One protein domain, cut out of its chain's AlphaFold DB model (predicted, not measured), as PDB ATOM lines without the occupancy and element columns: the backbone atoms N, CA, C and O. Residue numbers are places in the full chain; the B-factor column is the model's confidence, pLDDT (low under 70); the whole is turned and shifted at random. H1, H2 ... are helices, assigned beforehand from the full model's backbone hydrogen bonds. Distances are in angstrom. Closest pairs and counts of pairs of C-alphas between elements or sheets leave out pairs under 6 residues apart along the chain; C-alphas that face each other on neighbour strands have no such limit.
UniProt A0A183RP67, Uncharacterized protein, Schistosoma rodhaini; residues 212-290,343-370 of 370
ATOM      1  N   PRO A 212     -19.657  86.308  13.243       88.69
ATOM      2  CA  PRO A 212     -20.094  86.481  11.866       88.69
ATOM      3  C   PRO A 212     -20.225  87.958  11.491       88.69
ATOM      4  O   PRO A 212     -20.449  88.817  12.344       88.69
ATOM      5  N   GLU A 213     -20.075  88.242  10.198       88.62
ATOM      6  CA  GLU A 213     -20.265  89.584   9.647       88.62
ATOM      7  C   GLU A 213     -21.752  89.928   9.560       88.62
ATOM      8  O   GLU A 213     -22.583  89.067   9.253       88.62
ATOM      9  N   GLU A 214     -22.077  91.191   9.836       88.69
ATOM     10  CA  GLU A 214     -23.447  91.703   9.796       88.69
ATOM     11  C   GLU A 214     -24.054  91.584   8.393       88.69
ATOM     12  O   GLU A 214     -23.362  91.652   7.372       88.69
ATOM     13  N   HIS A 215     -25.378  91.456   8.346       88.69
ATOM     14  CA  HIS A 215     -26.114  91.462   7.089       88.69
ATOM     15  C   HIS A 215     -25.854  92.767   6.322       88.69
ATOM     16  O   HIS A 215     -26.027  93.855   6.871       88.69
ATOM     17  N   GLY A 216     -25.449  92.662   5.056       84.69
ATOM     18  CA  GLY A 216     -25.111  93.813   4.214       84.69
ATOM     19  C   GLY A 216     -23.624  94.183   4.171       84.69
ATOM     20  O   GLY A 216     -23.264  95.007   3.339       84.69
ATOM     21  N   LYS A 217     -22.753  93.543   4.964       85.12
ATOM     22  CA  LYS A 217     -21.300  93.809   4.972       85.12
ATOM     23  C   LYS A 217     -20.480  92.575   4.596       85.12
ATOM     24  O   LYS A 217     -20.897  91.443   4.863       85.12
ATOM     25  N   GLY A 218     -19.316  92.784   3.979       86.12
ATOM     26  CA  GLY A 218     -18.342  91.733   3.688       86.12
ATOM     27  C   GLY A 218     -18.921  90.513   2.966       86.12
ATOM     28  O   GLY A 218     -19.556  90.602   1.910       86.12
ATOM     29  N   THR A 219     -18.724  89.339   3.561       88.50
ATOM     30  CA  THR A 219     -19.219  88.037   3.086       88.50
ATOM     31  C   THR A 219     -20.749  87.925   3.055       88.50
ATOM     32  O   THR A 219     -21.280  87.100   2.300       88.50
ATOM     33  N   ASN A 220     -21.464  88.755   3.822       92.50
ATOM     34  CA  ASN A 220     -22.928  88.803   3.923       92.50
ATOM     35  C   ASN A 220     -23.547  90.026   3.223       92.50
ATOM     36  O   ASN A 220     -24.707  90.356   3.465       92.50
ATOM     37  N   ARG A 221     -22.817  90.668   2.300       88.81
ATOM     38  CA  ARG A 221     -23.313  91.816   1.521       88.81
ATOM     39  C   ARG A 221     -24.522  91.500   0.634       88.81
ATOM     40  O   ARG A 221     -25.406  92.334   0.476       88.81
ATOM     41  N   LYS A 222     -24.557  90.311   0.026       90.94
ATOM     42  CA  LYS A 222     -25.623  89.889  -0.899       90.94
ATOM     43  C   LYS A 222     -26.472  88.783  -0.279       90.94
ATOM     44  O   LYS A 222     -25.937  87.837   0.298       90.94
ATOM     45  N   THR A 223     -27.788  88.875  -0.469       93.75
ATOM     46  CA  THR A 223     -28.720  87.782  -0.159       93.75
ATOM     47  C   THR A 223     -28.863  86.881  -1.375       93.75
ATOM     48  O   THR A 223     -29.078  87.366  -2.484       93.75
ATOM     49  N   TYR A 224     -28.771  85.572  -1.165       94.75
ATOM     50  CA  TYR A 224     -28.881  84.582  -2.231       94.75
ATOM     51  C   TYR A 224     -30.198  83.820  -2.121       94.75
ATOM     52  O   TYR A 224     -30.589  83.385  -1.035       94.75
ATOM     53  N   PHE A 225     -30.853  83.644  -3.263       94.56
ATOM     54  CA  PHE A 225     -32.061  82.845  -3.416       94.56
ATOM     55  C   PHE A 225     -31.766  81.689  -4.368       94.56
ATOM     56  O   PHE A 225     -31.065  81.875  -5.364       94.56
ATOM     57  N   VAL A 226     -32.283  80.504  -4.056       93.31
ATOM     58  CA  VAL A 226     -32.043  79.279  -4.830       93.31
ATOM     59  C   VAL A 226     -33.377  78.648  -5.217       93.31
ATOM     60  O   VAL A 226     -34.334  78.683  -4.443       93.31
ATOM     61  N   CYS A 227     -33.423  78.068  -6.415       90.69
ATOM     62  CA  CYS A 227     -34.508  77.216  -6.890       90.69
ATOM     63  C   CYS A 227     -33.917  75.971  -7.573       90.69
ATOM     64  O   CYS A 227     -32.836  76.035  -8.161       90.69
ATOM     65  N   ASN A 228     -34.624  74.840  -7.494       86.62
ATOM     66  CA  ASN A 228     -34.207  73.599  -8.158       86.62
ATOM     67  C   ASN A 228     -34.579  73.601  -9.645       86.62
ATOM     68  O   ASN A 228     -33.836  73.082 -10.474       86.62
ATOM     69  N   VAL A 229     -35.730  74.189  -9.975       83.69
ATOM     70  CA  VAL A 229     -36.232  74.331 -11.342       83.69
ATOM     71  C   VAL A 229     -36.693  75.770 -11.547       83.69
ATOM     72  O   VAL A 229     -37.390  76.341 -10.707       83.69
ATOM     73  N   LEU A 230     -36.341  76.346 -12.698       81.38
ATOM     74  CA  LEU A 230     -36.832  77.656 -13.133       81.38
ATOM     75  C   LEU A 230     -38.364  77.625 -13.233       81.38
ATOM     76  O   LEU A 230     -38.911  77.007 -14.151       81.38
ATOM     77  N   GLY A 231     -39.070  78.255 -12.295       75.62
ATOM     78  CA  GLY A 231     -40.500  77.964 -12.119       75.62
ATOM     79  C   GLY A 231     -40.957  77.988 -10.673       75.62
ATOM     80  O   GLY A 231     -42.049  78.466 -10.388       75.62
ATOM     81  N   ASP A 232     -40.121  77.432  -9.804       80.88
ATOM     82  CA  ASP A 232     -40.518  77.062  -8.454       80.88
ATOM     83  C   ASP A 232     -40.288  78.191  -7.442       80.88
ATOM     84  O   ASP A 232     -39.658  79.212  -7.735       80.88
ATOM     85  N   ASP A 233     -40.821  77.993  -6.236       86.69
ATOM     86  CA  ASP A 233     -40.666  78.931  -5.132       86.69
ATOM     87  C   ASP A 233     -39.187  79.102  -4.766       86.69
ATOM     88  O   ASP A 233     -38.433  78.142  -4.590       86.69
ATOM     89  N   TRP A 234     -38.777  80.360  -4.631       91.12
ATOM     90  CA  TRP A 234     -37.408  80.719  -4.297       91.12
ATOM     91  C   TRP A 234     -37.172  80.589  -2.795       91.12
ATOM     92  O   TRP A 234     -37.849  81.229  -1.987       91.12
ATOM     93  N   VAL A 235     -36.159  79.813  -2.412       93.62
ATOM     94  CA  VAL A 235     -35.753  79.656  -1.012       93.62
ATOM     95  C   VAL A 235     -34.577  80.585  -0.722       93.62
ATOM     96  O   VAL A 235     -33.547  80.537  -1.397       93.62
ATOM     97  N   ARG A 236     -34.724  81.445   0.292       95.06
ATOM     98  CA  ARG A 236     -33.645  82.321   0.771       95.06
ATOM     99  C   ARG A 236     -32.602  81.500   1.530       95.06
ATOM    100  O   ARG A 236     -32.941  80.812   2.491       95.06
ATOM    101  N   LEU A 237     -31.334  81.634   1.148       95.75
ATOM    102  CA  LEU A 237     -30.222  81.061   1.902       95.75
ATOM    103  C   LEU A 237     -29.924  81.884   3.169       95.75
ATOM    104  O   LEU A 237     -30.086  83.109   3.158       95.75
ATOM    105  N   PRO A 238     -29.473  81.232   4.255       95.38
ATOM    106  CA  PRO A 238     -29.061  81.925   5.471       95.38
ATOM    107  C   PRO A 238     -27.762  82.715   5.266       95.38
ATOM    108  O   PRO A 238     -27.055  82.550   4.270       95.38
ATOM    109  N   ASP A 239     -27.445  83.579   6.229       95.06
ATOM    110  CA  ASP A 239     -26.171  84.295   6.267       95.06
ATOM    111  C   ASP A 239     -25.033  83.340   6.662       95.06
ATOM    112  O   ASP A 239     -25.231  82.380   7.411       95.06
ATOM    113  N   VAL A 240     -23.836  83.577   6.119       94.62
ATOM    114  CA  VAL A 240     -22.685  82.687   6.300       94.62
ATOM    115  C   VAL A 240     -21.901  83.051   7.556       94.62
ATOM    116  O   VAL A 240     -21.762  84.227   7.898       94.62
ATOM    117  N   THR A 241     -21.349  82.038   8.224       93.94
ATOM    118  CA  THR A 241     -20.411  82.227   9.338       93.94
ATOM    119  C   THR A 241     -18.959  81.947   8.913       93.94
ATOM    120  O   THR A 241     -18.720  81.125   8.019       93.94
ATOM    121  N   PRO A 242     -17.959  82.570   9.565       92.81
ATOM    122  CA  PRO A 242     -16.549  82.324   9.258       92.81
ATOM    123  C   PRO A 242     -16.148  80.857   9.463       92.81
ATOM    124  O   PRO A 242     -15.385  80.300   8.674       92.81
ATOM    125  N   GLU A 243     -16.723  80.203  10.474       92.94
ATOM    126  CA  GLU A 243     -16.497  78.788  10.783       92.94
ATOM    127  C   GLU A 243     -16.941  77.865   9.636       92.94
ATOM    128  O   GLU A 243     -16.208  76.952   9.244       92.94
ATOM    129  N   GLN A 244     -18.099  78.147   9.027       94.38
ATOM    130  CA  GLN A 244     -18.577  77.427   7.844       94.38
ATOM    131  C   GLN A 244     -17.625  77.610   6.659       94.38
ATOM    132  O   GLN A 244     -17.308  76.642   5.969       94.38
ATOM    133  N   ILE A 245     -17.117  78.826   6.433       94.56
ATOM    134  CA  ILE A 245     -16.169  79.098   5.344       94.56
ATOM    135  C   ILE A 245     -14.864  78.328   5.560       94.56
ATOM    136  O   ILE A 245     -14.394  77.667   4.632       94.56
ATOM    137  N   ILE A 246     -14.296  78.368   6.767       93.62
ATOM    138  CA  ILE A 246     -13.059  77.646   7.098       93.62
ATOM    139  C   ILE A 246     -13.256  76.143   6.905       93.62
ATOM    140  O   ILE A 246     -12.485  75.511   6.184       93.62
ATOM    141  N   THR A 247     -14.324  75.582   7.471       93.19
ATOM    142  CA  THR A 247     -14.589  74.142   7.386       93.19
ATOM    143  C   THR A 247     -14.837  73.711   5.941       93.19
ATOM    144  O   THR A 247     -14.269  72.721   5.484       93.19
ATOM    145  N   SER A 248     -15.575  74.513   5.160       94.38
ATOM    146  CA  SER A 248     -15.816  74.247   3.734       94.38
ATOM    147  C   SER A 248     -14.527  74.186   2.902       94.38
ATOM    148  O   SER A 248     -14.478  73.482   1.894       94.38
ATOM    149  N   ARG A 249     -13.453  74.890   3.303       93.69
ATOM    150  CA  ARG A 249     -12.143  74.832   2.622       93.69
ATOM    151  C   ARG A 249     -11.440  73.489   2.809       93.69
ATOM    152  O   ARG A 249     -10.618  73.135   1.968       93.69
ATOM    153  N   MET A 250     -11.756  72.768   3.881       93.44
ATOM    154  CA  MET A 250     -11.117  71.500   4.239       93.44
ATOM    155  C   MET A 250     -11.862  70.280   3.695       93.44
ATOM    156  O   MET A 250     -11.252  69.226   3.521       93.44
ATOM    157  N   ILE A 251     -13.159  70.415   3.413       93.06
ATOM    158  CA  ILE A 251     -14.014  69.307   2.978       93.06
ATOM    159  C   ILE A 251     -14.295  69.351   1.472       93.06
ATOM    160  O   ILE A 251     -14.273  70.402   0.829       93.06
ATOM    161  N   LYS A 252     -14.591  68.181   0.903       91.88
ATOM    162  CA  LYS A 252     -15.133  68.022  -0.451       91.88
ATOM    163  C   LYS A 252     -16.436  67.244  -0.333       91.88
ATOM    164  O   LYS A 252     -16.412  66.087   0.071       91.88
ATOM    165  N   TYR A 253     -17.544  67.890  -0.662       90.50
ATOM    166  CA  TYR A 253     -18.887  67.332  -0.550       90.50
ATOM    167  C   TYR A 253     -19.642  67.587  -1.855       90.50
ATOM    168  O   TYR A 253     -19.553  68.680  -2.419       90.50
ATOM    169  N   PHE A 254     -20.343  66.567  -2.347       92.19
ATOM    170  CA  PHE A 254     -21.214  66.680  -3.512       92.19
ATOM    171  C   PHE A 254     -22.630  66.974  -3.031       92.19
ATOM    172  O   PHE A 254     -23.198  66.180  -2.288       92.19
ATOM    173  N   CYS A 255     -23.189  68.106  -3.456       91.06
ATOM    174  CA  CYS A 255     -24.543  68.494  -3.076       91.06
ATOM    175  C   CYS A 255     -25.569  67.499  -3.632       91.06
ATOM    176  O   CYS A 255     -25.530  67.145  -4.815       91.06
ATOM    177  N   THR A 256     -26.499  67.081  -2.779       90.50
ATOM    178  CA  THR A 256     -27.587  66.159  -3.120       90.50
ATOM    179  C   THR A 256     -28.713  66.865  -3.875       90.50
ATOM    180  O   THR A 256     -29.393  66.250  -4.700       90.50
ATOM    181  N   GLY A 257     -28.870  68.176  -3.658       89.00
ATOM    182  CA  GLY A 257     -29.996  68.966  -4.159       89.00
ATOM    183  C   GLY A 257     -31.157  69.071  -3.165       89.00
ATOM    184  O   GLY A 257     -32.183  69.664  -3.503       89.00
ATOM    185  N   ASP A 258     -30.994  68.526  -1.956       91.88
ATOM    186  CA  ASP A 258     -31.876  68.762  -0.816       91.88
ATOM    187  C   ASP A 258     -31.205  69.730   0.169       91.88
ATOM    188  O   ASP A 258     -30.112  69.487   0.676       91.88
ATOM    189  N   LEU A 259     -31.863  70.858   0.439       91.56
ATOM    190  CA  LEU A 259     -31.319  71.935   1.266       91.56
ATOM    191  C   LEU A 259     -31.208  71.563   2.752       91.56
ATOM    192  O   LEU A 259     -30.383  72.153   3.456       91.56
ATOM    193  N   GLU A 260     -32.018  70.614   3.228       93.50
ATOM    194  CA  GLU A 260     -32.037  70.185   4.633       93.50
ATOM    195  C   GLU A 260     -31.237  68.896   4.881       93.50
ATOM    196  O   GLU A 260     -31.244  68.382   5.998       93.50
ATOM    197  N   ALA A 261     -30.520  68.386   3.873       92.62
ATOM    198  CA  ALA A 261     -29.660  67.220   4.037       92.62
ATOM    199  C   ALA A 261     -28.531  67.487   5.052       92.62
ATOM    200  O   ALA A 261     -27.870  68.535   5.029       92.62
ATOM    201  N   GLU A 262     -28.314  66.527   5.951       92.12
ATOM    202  CA  GLU A 262     -27.221  66.551   6.926       92.12
ATOM    203  C   GLU A 262     -25.884  66.241   6.238       92.12
ATOM    204  O   GLU A 262     -25.815  65.426   5.316       92.12
ATOM    205  N   ILE A 263     -24.812  66.910   6.674       90.69
ATOM    206  CA  ILE A 263     -23.472  66.739   6.102       90.69
ATOM    207  C   ILE A 263     -22.590  65.968   7.083       90.69
ATOM    208  O   ILE A 263     -21.979  66.545   7.986       90.69
ATOM    209  N   ASP A 264     -22.440  64.675   6.822       87.94
ATOM    210  CA  ASP A 264     -21.538  63.799   7.565       87.94
ATOM    211  C   ASP A 264     -20.131  63.835   6.953       87.94
ATOM    212  O   ASP A 264     -19.786  63.073   6.049       87.94
ATOM    213  N   THR A 265     -19.294  64.763   7.424       89.00
ATOM    214  CA  THR A 265     -17.893  64.896   6.982       89.00
ATOM    215  C   THR A 265     -16.940  65.034   8.167       89.00
ATOM    216  O   THR A 265     -17.352  65.353   9.281       89.00
ATOM    217  N   PHE A 266     -15.650  64.776   7.936       89.25
ATOM    218  CA  PHE A 266     -14.592  65.016   8.916       89.25
ATOM    219  C   PHE A 266     -13.537  65.963   8.322       89.25
ATOM    220  O   PHE A 266     -12.890  65.581   7.341       89.25
ATOM    221  N   PRO A 267     -13.326  67.173   8.882       90.25
ATOM    222  CA  PRO A 267     -13.985  67.759  10.062       90.25
ATOM    223  C   PRO A 267     -15.495  67.986   9.894       90.25
ATOM    224  O   PRO A 267     -15.965  68.190   8.778       90.25
ATOM    225  N   THR A 268     -16.238  67.961  11.003       91.81
ATOM    226  CA  THR A 268     -17.701  68.123  11.013       91.81
ATOM    227  C   THR A 268     -18.101  69.514  10.547       91.81
ATOM    228  O   THR A 268     -17.644  70.510  11.112       91.81
ATOM    229  N   PHE A 269     -18.976  69.593   9.546       94.31
ATOM    230  CA  PHE A 269     -19.456  70.872   9.037       94.31
ATOM    231  C   PHE A 269     -20.529  71.480   9.963       94.31
ATOM    232  O   PHE A 269     -21.512  70.808  10.273       94.31
ATOM    233  N   PRO A 270     -20.394  72.751  10.394       91.69
ATOM    234  CA  PRO A 270     -21.379  73.406  11.253       91.69
ATOM    235  C   PRO A 270     -22.614  73.859  10.450       91.69
ATOM    236  O   PRO A 270     -22.775  75.035  10.093       91.69
ATOM    237  N   GLY A 271     -23.509  72.915  10.143       92.12
ATOM    238  CA  GLY A 271     -24.773  73.179   9.458       92.12
ATOM    239  C   GLY A 271     -25.270  72.042   8.567       92.12
ATOM    240  O   GLY A 271     -24.703  70.958   8.541       92.12
ATOM    241  N   VAL A 272     -26.326  72.341   7.808       94.81
ATOM    242  CA  VAL A 272     -26.902  71.463   6.770       94.81
ATOM    243  C   VAL A 272     -26.451  71.899   5.368       94.81
ATOM    244  O   VAL A 272     -25.734  72.898   5.220       94.81
ATOM    245  N   GLU A 273     -26.903  71.200   4.329       94.88
ATOM    246  CA  GLU A 273     -26.532  71.452   2.931       94.88
ATOM    247  C   GLU A 273     -26.741  72.909   2.476       94.88
ATOM    248  O   GLU A 273     -25.855  73.473   1.829       94.88
ATOM    249  N   LYS A 274     -27.817  73.593   2.895       95.56
ATOM    250  CA  LYS A 274     -28.027  75.024   2.570       95.56
ATOM    251  C   LYS A 274     -26.915  75.949   3.079       95.56
ATOM    252  O   LYS A 274     -26.550  76.909   2.399       95.56
ATOM    253  N   ASN A 275     -26.347  75.651   4.251       95.56
ATOM    254  CA  ASN A 275     -25.252  76.426   4.839       95.56
ATOM    255  C   ASN A 275     -23.946  76.158   4.082       95.56
ATOM    256  O   ASN A 275     -23.166  77.079   3.840       95.56
ATOM    257  N   PHE A 276     -23.725  74.908   3.665       95.69
ATOM    258  CA  PHE A 276     -22.572  74.545   2.845       95.69
ATOM    259  C   PHE A 276     -22.639  75.200   1.469       95.69
ATOM    260  O   PHE A 276     -21.679  75.851   1.059       95.69
ATOM    261  N   LEU A 277     -23.791  75.132   0.795       95.81
ATOM    262  CA  LEU A 277     -24.018  75.809  -0.480       95.81
ATOM    263  C   LEU A 277     -23.756  77.315  -0.359       95.81
ATOM    264  O   LEU A 277     -23.033  77.890  -1.172       95.81
ATOM    265  N   ARG A 278     -24.271  77.952   0.698       96.12
ATOM    266  CA  ARG A 278     -24.022  79.369   0.981       96.12
ATOM    267  C   ARG A 278     -22.533  79.687   1.170       96.12
ATOM    268  O   ARG A 278     -22.071  80.716   0.665       96.12
ATOM    269  N   ALA A 279     -21.789  78.839   1.880       95.44
ATOM    270  CA  ALA A 279     -20.346  78.995   2.077       95.44
ATOM    271  C   ALA A 279     -19.564  78.823   0.764       95.44
ATOM    272  O   ALA A 279     -18.650  79.599   0.481       95.44
ATOM    273  N   GLN A 280     -19.964  77.870  -0.083       95.50
ATOM    274  CA  GLN A 280     -19.385  77.679  -1.415       95.50
ATOM    275  C   GLN A 280     -19.627  78.892  -2.318       95.50
ATOM    276  O   GLN A 280     -18.687  79.381  -2.940       95.50
ATOM    277  N   ILE A 281     -20.849  79.431  -2.330       95.38
ATOM    278  CA  ILE A 281     -21.181  80.656  -3.069       95.38
ATOM    279  C   ILE A 281     -20.322  81.829  -2.589       95.38
ATOM    280  O   ILE A 281     -19.794  82.563  -3.421       95.38
ATOM    281  N   ALA A 282     -20.124  81.988  -1.273       94.19
ATOM    282  CA  ALA A 282     -19.254  83.035  -0.731       94.19
ATOM    283  C   ALA A 282     -17.825  82.913  -1.281       94.19
ATOM    284  O   ALA A 282     -17.258  83.884  -1.777       94.19
ATOM    285  N   ARG A 283     -17.260  81.701  -1.241       94.06
ATOM    286  CA  ARG A 283     -15.901  81.415  -1.721       94.06
ATOM    287  C   ARG A 283     -15.741  81.669  -3.214       94.06
ATOM    288  O   ARG A 283     -14.757  82.284  -3.611       94.06
ATOM    289  N   ILE A 284     -16.688  81.199  -4.025       94.56
ATOM    290  CA  ILE A 284     -16.677  81.409  -5.476       94.56
ATOM    291  C   ILE A 284     -16.815  82.903  -5.757       94.56
ATOM    292  O   ILE A 284     -15.939  83.485  -6.382       94.56
ATOM    293  N   SER A 285     -17.828  83.563  -5.190       92.38
ATOM    294  CA  SER A 285     -18.046  84.994  -5.404       92.38
ATOM    295  C   SER A 285     -16.818  85.824  -5.022       92.38
ATOM    296  O   SER A 285     -16.425  86.678  -5.805       92.38
ATOM    297  N   GLY A 286     -16.175  85.558  -3.886       88.75
ATOM    298  CA  GLY A 286     -14.982  86.297  -3.462       88.75
ATOM    299  C   GLY A 286     -13.704  85.994  -4.257       88.75
ATOM    300  O   GLY A 286     -12.712  86.690  -4.072       88.75
ATOM    301  N   SER A 287     -13.685  84.962  -5.111       90.00
ATOM    302  CA  SER A 287     -12.488  84.547  -5.866       90.00
ATOM    303  C   SER A 287     -12.643  84.582  -7.384       90.00
ATOM    304  O   SER A 287     -11.637  84.588  -8.081       90.00
ATOM    305  N   THR A 288     -13.864  84.618  -7.916       92.31
ATOM    306  CA  THR A 288     -14.123  84.563  -9.366       92.31
ATOM    307  C   THR A 288     -14.916  85.759  -9.877       92.31
ATOM    308  O   THR A 288     -15.272  85.803 -11.051       92.31
ATOM    309  N   THR A 289     -15.221  86.730  -9.016       90.56
ATOM    310  CA  THR A 289     -15.896  87.963  -9.427       90.56
ATOM    311  C   THR A 289     -14.841  88.976  -9.864       90.56
ATOM    312  O   THR A 289     -14.102  89.521  -9.036       90.56
ATOM    313  N   ILE A 290     -14.740  89.158 -11.180       91.94
ATOM    314  CA  ILE A 290     -13.723  89.962 -11.859       91.94
ATOM    315  C   ILE A 290     -14.369  90.910 -12.867       91.94
ATOM    316  O   ILE A 290     -15.472  90.670 -13.351       91.94
ATOM    317  N   ALA A 343     -14.077  92.050  -2.321       84.25
ATOM    318  CA  ALA A 343     -13.105  91.855  -1.256       84.25
ATOM    319  C   ALA A 343     -12.694  90.379  -1.134       84.25
ATOM    320  O   ALA A 343     -13.526  89.468  -1.189       84.25
ATOM    321  N   TYR A 344     -11.396  90.156  -0.936       88.94
ATOM    322  CA  TYR A 344     -10.836  88.827  -0.726       88.94
ATOM    323  C   TYR A 344     -11.239  88.268   0.644       88.94
ATOM    324  O   TYR A 344     -11.193  88.966   1.654       88.94
ATOM    325  N   ILE A 345     -11.588  86.980   0.696       91.56
ATOM    326  CA  ILE A 345     -11.942  86.302   1.948       91.56
ATOM    327  C   ILE A 345     -10.679  85.750   2.613       91.56
ATOM    328  O   ILE A 345     -10.087  84.771   2.146       91.56
ATOM    329  N   LEU A 346     -10.321  86.317   3.761       91.62
ATOM    330  CA  LEU A 346      -9.124  85.991   4.531       91.62
ATOM    331  C   LEU A 346      -9.124  84.534   5.039       91.62
ATOM    332  O   LEU A 346     -10.171  83.871   5.086       91.62
ATOM    333  N   PRO A 347      -7.967  83.996   5.472       90.12
ATOM    334  CA  PRO A 347      -7.877  82.680   6.112       90.12
ATOM    335  C   PRO A 347      -8.837  82.506   7.297       90.12
ATOM    336  O   PRO A 347      -9.368  81.416   7.486       90.12
ATOM    337  N   GLN A 348      -9.131  83.598   8.012       88.44
ATOM    338  CA  GLN A 348     -10.080  83.661   9.128       88.44
ATOM    339  C   GLN A 348     -11.555  83.468   8.714       88.44
ATOM    340  O   GLN A 348     -12.409  83.304   9.575       88.44
ATOM    341  N   GLY A 349     -11.878  83.492   7.415       87.06
ATOM    342  CA  GLY A 349     -13.254  83.347   6.920       87.06
ATOM    343  C   GLY A 349     -14.065  84.648   6.914       87.06
ATOM    344  O   GLY A 349     -15.287  84.593   6.851       87.06
ATOM    345  N   ARG A 350     -13.392  85.800   6.971       90.62
ATOM    346  CA  ARG A 350     -13.964  87.157   6.924       90.62
ATOM    347  C   ARG A 350     -13.308  87.985   5.823       90.62
ATOM    348  O   ARG A 350     -12.226  87.610   5.368       90.62
ATOM    349  N   THR A 351     -13.932  89.077   5.389       87.06
ATOM    350  CA  THR A 351     -13.279  90.036   4.473       87.06
ATOM    351  C   THR A 351     -12.360  90.986   5.230       87.06
ATOM    352  O   THR A 351     -11.287  91.313   4.735       87.06
ATOM    353  N   VAL A 352     -12.741  91.342   6.459       86.31
ATOM    354  CA  VAL A 352     -11.954  92.183   7.370       86.31
ATOM    355  C   VAL A 352     -11.427  91.339   8.523       86.31
ATOM    356  O   VAL A 352     -12.155  90.533   9.111       86.31
ATOM    357  N   TRP A 353     -10.145  91.510   8.845       85.56
ATOM    358  CA  TRP A 353      -9.514  90.741   9.912       85.56
ATOM    359  C   TRP A 353     -10.078  91.149  11.274       85.56
ATOM    360  O   TRP A 353     -10.008  92.306  11.679       85.56
ATOM    361  N   TYR A 354     -10.605  90.181  12.021       84.25
ATOM    362  CA  TYR A 354     -11.120  90.422  13.361       84.25
ATOM    363  C   TYR A 354     -10.047  90.146  14.412       84.25
ATOM    364  O   TYR A 354      -9.629  88.999  14.609       84.25
ATOM    365  N   VAL A 355      -9.643  91.193  15.133       80.75
ATOM    366  CA  VAL A 355      -8.747  91.089  16.288       80.75
ATOM    367  C   VAL A 355      -9.576  91.037  17.569       80.75
ATOM    368  O   VAL A 355     -10.297  91.971  17.905       80.75
ATOM    369  N   SER A 356      -9.451  89.944  18.326       72.50
ATOM    370  CA  SER A 356     -10.054  89.869  19.658       72.50
ATOM    371  C   SER A 356      -9.310  90.788  20.634       72.50
ATOM    372  O   SER A 356      -8.091  90.685  20.777       72.50
ATOM    373  N   ILE A 357     -10.050  91.625  21.368       68.38
ATOM    374  CA  ILE A 357      -9.515  92.523  22.411       68.38
ATOM    375  C   ILE A 357      -8.719  91.742  23.474       68.38
ATOM    376  O   ILE A 357      -7.711  92.228  23.981       68.38
ATOM    377  N   PHE A 358      -9.113  90.498  23.765       60.44
ATOM    378  CA  PHE A 358      -8.387  89.620  24.689       60.44
ATOM    379  C   PHE A 358      -7.015  89.188  24.160       60.44
ATOM    380  O   PHE A 358      -6.078  89.055  24.943       60.44
ATOM    381  N   SER A 359      -6.881  89.003  22.844       55.97
ATOM    382  CA  SER A 359      -5.593  88.687  22.215       55.97
ATOM    383  C   SER A 359      -4.629  89.867  22.352       55.97
ATOM    384  O   SER A 359      -3.483  89.693  22.757       55.97
ATOM    385  N   LEU A 360      -5.124  91.092  22.131       56.97
ATOM    386  CA  LEU A 360      -4.336  92.318  22.283       56.97
ATOM    387  C   LEU A 360      -3.832  92.507  23.728       56.97
ATOM    388  O   LEU A 360      -2.678  92.870  23.940       56.97
ATOM    389  N   TYR A 361      -4.676  92.196  24.720       54.09
ATOM    390  CA  TYR A 361      -4.309  92.241  26.139       54.09
ATOM    391  C   TYR A 361      -3.280  91.172  26.542       54.09
ATOM    392  O   TYR A 361      -2.419  91.450  27.373       54.09
ATOM    393  N   MET A 362      -3.333  89.967  25.964       54.53
ATOM    394  CA  MET A 362      -2.331  88.923  26.230       54.53
ATOM    395  C   MET A 362      -0.957  89.306  25.668       54.53
ATOM    396  O   MET A 362       0.027  89.242  26.400       54.53
ATOM    397  N   PHE A 363      -0.893  89.809  24.428       53.56
ATOM    398  CA  PHE A 363       0.368  90.276  23.835       53.56
ATOM    399  C   PHE A 363       0.962  91.490  24.571       53.56
ATOM    400  O   PHE A 363       2.177  91.574  24.740       53.56
ATOM    401  N   ALA A 364       0.126  92.417  25.054       53.72
ATOM    402  CA  ALA A 364       0.586  93.571  25.834       53.72
ATOM    403  C   ALA A 364       1.121  93.183  27.230       53.72
ATOM    404  O   ALA A 364       2.066  93.796  27.734       53.72
ATOM    405  N   ASN A 365       0.548  92.149  27.851       50.16
ATOM    406  CA  ASN A 365       0.985  91.668  29.163       50.16
ATOM    407  C   ASN A 365       2.232  90.770  29.085       50.16
ATOM    408  O   ASN A 365       3.044  90.789  30.005       50.16
ATOM    409  N   GLU A 366       2.443  90.039  27.987       50.94
ATOM    410  CA  GLU A 366       3.699  89.306  27.759       50.94
ATOM    411  C   GLU A 366       4.881  90.244  27.467       50.94
ATOM    412  O   GLU A 366       6.006  89.956  27.867       50.94
ATOM    413  N   SER A 367       4.649  91.407  26.843       51.12
ATOM    414  CA  SER A 367       5.721  92.377  26.564       51.12
ATOM    415  C   SER A 367       6.164  93.198  27.784       51.12
ATOM    416  O   SER A 367       7.178  93.890  27.707       51.12
ATOM    417  N   THR A 368       5.407  93.174  28.884       50.69
ATOM    418  CA  THR A 368       5.696  93.942  30.112       50.69
ATOM    419  C   THR A 368       6.235  93.077  31.254       50.69
ATOM    420  O   THR A 368       6.607  93.611  32.299       50.69
ATOM    421  N   GLY A 369       6.336  91.760  31.050       48.84
ATOM    422  CA  GLY A 369       6.962  90.817  31.973       48.84
ATOM    423  C   GLY A 369       8.386  90.452  31.554       48.84
ATOM    424  O   GLY A 369       8.610  89.338  31.093       48.84
ATOM    425  N   ASN A 370       9.335  91.378  31.716       37.81
ATOM    426  CA  ASN A 370      10.776  91.090  31.731       37.81
ATOM    427  C   ASN A 370      11.481  91.958  32.772       37.81
ATOM    428  O   ASN A 370      11.257  93.191  32.745       37.81
TER     429      ASN A 370
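This is residues 212 to 290 and 343 to 370 of the 370 residues of an uncharacterized protein of Schistosoma rodhaini (UniProt A0A183RP67). With little regular structure, a body largely of loops has two helices, H1 and H2, crossing at its core, and residues 355 to 370, with H3, stick out as an arm that makes the length. The 107 printed residues include three named helices, H1, H2 and H3 in that order, and no named strand; the class is all helix, with 35 residues in named elements. The whole is loose, radius of gyration of the C-alphas 17.2 A, spanning 68 by 30 by 22 A.

From Pro 212, go to residues 225 to 226, paired antiparallel with 235 to 236. Next, H1, residues 242 to 250, touches H2, residues 273 to 288, about perpendicular at 82 degrees; the closest C-alphas, of Ile 245 and Ala 279, are 5.3 A apart. H3, residues 357 to 366, is apart from both. Every O i to N i+4 pair is within hydrogen-bond range in H2 and H3, 4 of 5 in H1.

Find C-alpha 242 at (-16.549, 82.324, 9.258), where H1 begins; H2 runs 21.8 A, and H3 ends at C-alpha 366, (3.699, 89.306, 27.759).

The H1 to H2 link is long. Residues 291 to 342 are cut out; C-alphas 290 and 343 are 10.8 A apart. Residues 357 to 370 have pLDDT under 70.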